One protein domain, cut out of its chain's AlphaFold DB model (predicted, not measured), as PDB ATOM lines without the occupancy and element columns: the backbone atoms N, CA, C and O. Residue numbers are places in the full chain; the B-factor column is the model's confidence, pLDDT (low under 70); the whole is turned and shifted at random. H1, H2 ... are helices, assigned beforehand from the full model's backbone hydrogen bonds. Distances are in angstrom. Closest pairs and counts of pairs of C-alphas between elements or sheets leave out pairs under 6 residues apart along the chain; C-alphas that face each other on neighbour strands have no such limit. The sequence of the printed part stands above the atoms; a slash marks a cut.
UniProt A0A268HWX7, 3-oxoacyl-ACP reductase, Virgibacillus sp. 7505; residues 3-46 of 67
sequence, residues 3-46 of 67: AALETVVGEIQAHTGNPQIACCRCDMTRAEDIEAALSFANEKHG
ATOM      1  N   ALA A   3      10.291   5.227  46.203       93.75
ATOM      2  CA  ALA A   3      10.201   5.500  47.640       93.75
ATOM      3  C   ALA A   3       8.967   4.835  48.281       93.75
ATOM      4  O   ALA A   3       9.027   4.293  49.387       93.75
ATOM      5  N   ALA A   4       7.845   4.817  47.555       94.19
ATOM      6  CA  ALA A   4       6.646   4.096  47.974       94.19
ATOM      7  C   ALA A   4       6.887   2.577  48.048       94.19
ATOM      8  O   ALA A   4       6.421   1.929  48.981       94.19
ATOM      9  N   LEU A   5       7.651   2.010  47.105       95.31
ATOM     10  CA  LEU A   5       8.008   0.587  47.127       95.31
ATOM     11  C   LEU A   5       8.893   0.249  48.335       95.31
ATOM     12  O   LEU A   5       8.617  -0.722  49.031       95.31
ATOM     13  N   GLU A   6       9.905   1.067  48.623       96.19
ATOM     14  CA  GLU A   6      10.793   0.883  49.781       96.19
ATOM     15  C   GLU A   6      10.033   0.959  51.114       96.19
ATOM     16  O   GLU A   6      10.307   0.182  52.031       96.19
ATOM     17  N   THR A   7       9.031   1.837  51.205       97.50
ATOM     18  CA  THR A   7       8.143   1.921  52.376       97.50
ATOM     19  C   THR A   7       7.390   0.605  52.588       97.50
ATOM     20  O   THR A   7       7.441   0.036  53.678       97.50
ATOM     21  N   VAL A   8       6.768   0.065  51.533       97.12
ATOM     22  CA  VAL A   8       6.030  -1.210  51.591       97.12
ATOM     23  C   VAL A   8       6.950  -2.387  51.931       97.12
ATOM     24  O   VAL A   8       6.555  -3.277  52.683       97.12
ATOM     25  N   VAL A   9       8.193  -2.398  51.435       97.94
ATOM     26  CA  VAL A   9       9.193  -3.401  51.843       97.94
ATOM     27  C   VAL A   9       9.377  -3.378  53.360       97.94
ATOM     28  O   VAL A   9       9.271  -4.428  53.996       97.94
ATOM     29  N   GLY A  10       9.589  -2.195  53.946       98.06
ATOM     30  CA  GLY A  10       9.733  -2.037  55.395       98.06
ATOM     31  C   GLY A  10       8.498  -2.501  56.173       98.06
ATOM     32  O   GLY A  10       8.627  -3.192  57.184       98.06
ATOM     33  N   GLU A  11       7.298  -2.195  55.677       98.44
ATOM     34  CA  GLU A  11       6.042  -2.653  56.277       98.44
ATOM     35  C   GLU A  11       5.929  -4.184  56.274       98.44
ATOM     36  O   GLU A  11       5.653  -4.776  57.318       98.44
ATOM     37  N   ILE A  12       6.186  -4.846  55.141       98.31
ATOM     38  CA  ILE A  12       6.123  -6.313  55.039       98.31
ATOM     39  C   ILE A  12       7.171  -6.957  55.951       98.31
ATOM     40  O   ILE A  12       6.855  -7.908  56.670       98.31
ATOM     41  N   GLN A  13       8.400  -6.437  55.965       98.50
ATOM     42  CA  GLN A  13       9.464  -6.928  56.843       98.50
ATOM     43  C   GLN A  13       9.061  -6.820  58.319       98.50
ATOM     44  O   GLN A  13       9.217  -7.785  59.066       98.50
ATOM     45  N   ALA A  14       8.483  -5.688  58.735       98.44
ATOM     46  CA  ALA A  14       8.025  -5.480  60.108       98.44
ATOM     47  C   ALA A  14       6.870  -6.420  60.502       98.44
ATOM     48  O   ALA A  14       6.861  -6.940  61.616       98.44
ATOM     49  N   HIS A  15       5.916  -6.669  59.597       98.62
ATOM     50  CA  HIS A  15       4.755  -7.528  59.872       98.62
ATOM     51  C   HIS A  15       5.082  -9.025  59.844       98.62
ATOM     52  O   HIS A  15       4.448  -9.804  60.553       98.62
ATOM     53  N   THR A  16       6.036  -9.442  59.012       98.25
ATOM     54  CA  THR A  16       6.350 -10.866  58.799       98.25
ATOM     55  C   THR A  16       7.604 -11.328  59.536       98.25
ATOM     56  O   THR A  16       7.798 -12.529  59.709       98.25
ATOM     57  N   GLY A  17       8.482 -10.405  59.938       98.38
ATOM     58  CA  GLY A  17       9.819 -10.721  60.443       98.38
ATOM     59  C   GLY A  17      10.766 -11.290  59.378       98.38
ATOM     60  O   GLY A  17      11.866 -11.723  59.719       98.38
ATOM     61  N   ASN A  18      10.366 -11.312  58.101       97.81
ATOM     62  CA  ASN A  18      11.191 -11.812  57.008       97.81
ATOM     63  C   ASN A  18      12.044 -10.675  56.424       97.81
ATOM     64  O   ASN A  18      11.477  -9.771  55.819       97.81
ATOM     65  N   PRO A  19      13.385 -10.709  56.525       96.75
ATOM     66  CA  PRO A  19      14.244  -9.679  55.942       96.75
ATOM     67  C   PRO A  19      14.450  -9.838  54.425       96.75
ATOM     68  O   PRO A  19      14.944  -8.918  53.779       96.75
ATOM     69  N   GLN A  20      14.095 -10.985  53.837       97.06
ATOM     70  CA  GLN A  20      14.328 -11.310  52.422       97.06
ATOM     71  C   GLN A  20      13.214 -10.763  51.518       97.06
ATOM     72  O   GLN A  20      12.631 -11.493  50.722       97.06
ATOM     73  N   ILE A  21      12.901  -9.475  51.662       97.94
ATOM     74  CA  ILE A  21      11.903  -8.775  50.849       97.94
ATOM     75  C   ILE A  21      12.638  -7.768  49.970       97.94
ATOM     76  O   ILE A  21      13.382  -6.928  50.476       97.94
ATOM     77  N   ALA A  22      12.441  -7.865  48.658       96.88
ATOM     78  CA  ALA A  22      13.069  -6.996  47.674       96.88
ATOM     79  C   ALA A  22      12.011  -6.433  46.719       96.88
ATOM     80  O   ALA A  22      11.065  -7.126  46.350       96.88
ATOM     81  N   CYS A  23      12.180  -5.180  46.299       96.88
ATOM     82  CA  CYS A  23      11.322  -4.538  45.308       96.88
ATOM     83  C   CYS A  23      12.146  -4.030  44.122       96.88
ATOM     84  O   CYS A  23      13.291  -3.607  44.282       96.88
ATOM     85  N   CYS A  24      11.537  -4.010  42.941       95.88
ATOM     86  CA  CYS A  24      12.070  -3.333  41.765       95.88
ATOM     87  C   CYS A  24      10.938  -2.603  41.033       95.88
ATOM     88  O   CYS A  24       9.757  -2.897  41.228       95.88
ATOM     89  N   ARG A  25      11.294  -1.618  40.205       94.94
ATOM     90  CA  ARG A  25      10.331  -0.974  39.310       94.94
ATOM     91  C   ARG A  25      10.134  -1.866  38.086       94.94
ATOM     92  O   ARG A  25      11.120  -2.291  37.499       94.94
ATOM     93  N   CYS A  26       8.885  -2.091  37.694       94.62
ATOM     94  CA  CYS A  26       8.537  -2.847  36.497       94.62
ATOM     95  C   CYS A  26       7.289  -2.235  35.858       94.62
ATOM     96  O   CYS A  26       6.224  -2.215  36.478       94.62
ATOM     97  N   ASP A  27       7.411  -1.721  34.638       93.75
ATOM     98  CA  ASP A  27       6.261  -1.376  33.807       93.75
ATOM     99  C   ASP A  27       5.790  -2.612  33.029       93.75
ATOM    100  O   ASP A  27       6.431  -3.050  32.078       93.75
ATOM    101  N   MET A  28       4.637  -3.168  33.412       93.31
ATOM    102  CA  MET A  28       4.073  -4.372  32.784       93.31
ATOM    103  C   MET A  28       3.659  -4.187  31.316       93.31
ATOM    104  O   MET A  28       3.335  -5.169  30.652       93.31
ATOM    105  N   THR A  29       3.660  -2.958  30.787       93.94
ATOM    106  CA  THR A  29       3.436  -2.703  29.355       93.94
ATOM    107  C   THR A  29       4.704  -2.871  28.510       93.94
ATOM    108  O   THR A  29       4.628  -2.853  27.280       93.94
ATOM    109  N   ARG A  30       5.869  -3.063  29.147       97.50
ATOM    110  CA  ARG A  30       7.182  -3.153  28.499       97.50
ATOM    111  C   ARG A  30       7.827  -4.514  28.750       97.50
ATOM    112  O   ARG A  30       8.116  -4.870  29.886       97.50
ATOM    113  N   ALA A  31       8.128  -5.251  27.681       97.88
ATOM    114  CA  ALA A  31       8.752  -6.573  27.788       97.88
ATOM    115  C   ALA A  31      10.130  -6.529  28.479       97.88
ATOM    116  O   ALA A  31      10.421  -7.368  29.325       97.88
ATOM    117  N   GLU A  32      10.937  -5.510  28.174       98.38
ATOM    118  CA  GLU A  32      12.271  -5.315  28.764       98.38
ATOM    119  C   GLU A  32      12.222  -5.189  30.296       98.38
ATOM    120  O   GLU A  32      13.055  -5.759  30.999       98.38
ATOM    121  N   ASP A  33      11.232  -4.459  30.821       97.81
ATOM    122  CA  ASP A  33      11.055  -4.261  32.262       97.81
ATOM    123  C   ASP A  33      10.667  -5.581  32.944       97.81
ATOM    124  O   ASP A  33      11.155  -5.879  34.034       97.81
ATOM    125  N   ILE A  34       9.838  -6.399  32.287       97.44
ATOM    126  CA  ILE A  34       9.434  -7.717  32.790       97.44
ATOM    127  C   ILE A  34      10.647  -8.652  32.868       97.44
ATOM    128  O   ILE A  34      10.877  -9.280  33.902       97.44
ATOM    129  N   GLU A  35      11.459  -8.728  31.811       98.19
ATOM    130  CA  GLU A  35      12.678  -9.549  31.794       98.19
ATOM    131  C   GLU A  35      13.685  -9.104  32.866       98.19
ATOM    132  O   GLU A  35      14.279  -9.941  33.562       98.19
ATOM    133  N   ALA A  36      13.836  -7.790  33.053       98.25
ATOM    134  CA  ALA A  36      14.674  -7.225  34.103       98.25
ATOM    135  C   ALA A  36      14.152  -7.576  35.507       98.25
ATOM    136  O   ALA A  36      14.944  -7.943  36.377       98.25
ATOM    137  N   ALA A  37      12.835  -7.527  35.733       97.38
ATOM    138  CA  ALA A  37      12.222  -7.881  37.013       97.38
ATOM    139  C   ALA A  37      12.390  -9.372  37.355       97.38
ATOM    140  O   ALA A  37      12.694  -9.713  38.501       97.38
ATOM    141  N   LEU A  38      12.249 -10.263  36.367       97.38
ATOM    142  CA  LEU A  38      12.493 -11.698  36.546       97.38
ATOM    143  C   LEU A  38      13.967 -11.981  36.857       97.38
ATOM    144  O   LEU A  38      14.267 -12.748  37.772       97.38
ATOM    145  N   SER A  39      14.885 -11.323  36.143       98.06
ATOM    146  CA  SER A  39      16.327 -11.440  36.395       98.06
ATOM    147  C   SER A  39      16.682 -10.954  37.800       98.06
ATOM    148  O   SER A  39      17.350 -11.665  38.546       98.06
ATOM    149  N   PHE A  40      16.144  -9.802  38.211       98.00
ATOM    150  CA  PHE A  40      16.301  -9.260  39.559       98.00
ATOM    151  C   PHE A  40      15.809 -10.233  40.640       98.00
ATOM    152  O   PHE A  40      16.518 -10.481  41.616       98.00
ATOM    153  N   ALA A  41      14.613 -10.806  40.476       97.62
ATOM    154  CA  ALA A  41      14.068 -11.766  41.434       97.62
ATOM    155  C   ALA A  41      14.958 -13.013  41.543       97.62
ATOM    156  O   ALA A  41      15.255 -13.468  42.649       97.62
ATOM    157  N   ASN A  42      15.449 -13.516  40.408       97.19
ATOM    158  CA  ASN A  42      16.356 -14.655  40.369       97.19
ATOM    159  C   ASN A  42      17.717 -14.343  41.017       97.19
ATOM    160  O   ASN A  42      18.242 -15.158  41.766       97.19
ATOM    161  N   GLU A  43      18.277 -13.152  40.798       98.00
ATOM    162  CA  GLU A  43      19.522 -12.716  41.446       98.00
ATOM    163  C   GLU A  43      19.379 -12.574  42.968       98.00
ATOM    164  O   GLU A  43      20.326 -12.844  43.708       98.00
ATOM    165  N   LYS A  44      18.206 -12.149  43.454       97.25
ATOM    166  CA  LYS A  44      17.951 -11.955  44.890       97.25
ATOM    167  C   LYS A  44      17.577 -13.236  45.624       97.25
ATOM    168  O   LYS A  44      17.976 -13.395  46.776       97.25
ATOM    169  N   HIS A  45      16.819 -14.123  44.984       96.94
ATOM    170  CA  HIS A  45      16.183 -15.262  45.652       96.94
ATOM    171  C   HIS A  45      16.542 -16.626  45.042       96.94
ATOM    172  O   HIS A  45      16.214 -17.658  45.620       96.94
ATOM    173  N   GLY A  46      17.257 -16.652  43.916       97.19
ATOM    174  CA  GLY A  46      17.787 -17.855  43.268       97.19
ATOM    175  C   GLY A  46      16.814 -18.587  42.342       97.19
ATOM    176  O   GLY A  46      17.269 -19.221  41.393       97.19
TER     177      GLY A  46
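AT A GLANCE: This is residues 3 to 46 of the 67 residues of the protein "3-oxoacyl-ACP reductase" of Virgibacillus sp. 7505 (UniProt A0A268HWX7). Two helices, H1 and H2, lie apart in a flat, Z-like model, and a long link runs back between them from the end of H1 to the start of H2. The link, residues 17 to 30, makes the diagonal of the Z and has no named element. The printed part has 44 residues, with two named helices in the order H1, H2 and no named strand; the class is all helix. The whole is loose, with a radius of gyration of the C-alphas of 11.8 A, and spans 32 by 24 by 12 A.

HOW THE PARTS SIT: Begin with the longest helix, H2, residues 31 to 45, and then look for H1, residues 3 to 16. The two are apart: no C-alpha of the one is within 8 A of the other. Between them you will find 14 residues, a long link. In the backbones of H1 and H2, every O i to N i+4 pair is within hydrogen-bond range.

IN THESE COORDINATES: Find C-alpha 31 at (8.752, -6.573, 27.788); from there H2 runs 21.2 A to C-alpha 45 at (16.183, -15.262, 45.652). Now go to C-alpha 3 at (10.201, 5.500, 47.640), where H1 begins; its last C-alpha, that of Thr 16, is 20.2 A away. Along both helices z rises from first to last C-alpha, while from C-alpha 16 at (6.350, -10.866, 58.799), across the link, to C-alpha 31 at (8.752, -6.573, 27.788) it is lower at the end than at the beginning.

THE WHOLE: The two C-alphas farthest apart are those of Gly 17 and Ala 31, 32.9 A. The C-alphas of the link lie 2 to 17 A from the mean of all C-alphas. The printed part has no cut. Its mean pLDDT is 97.0, and no printed residue is under 70.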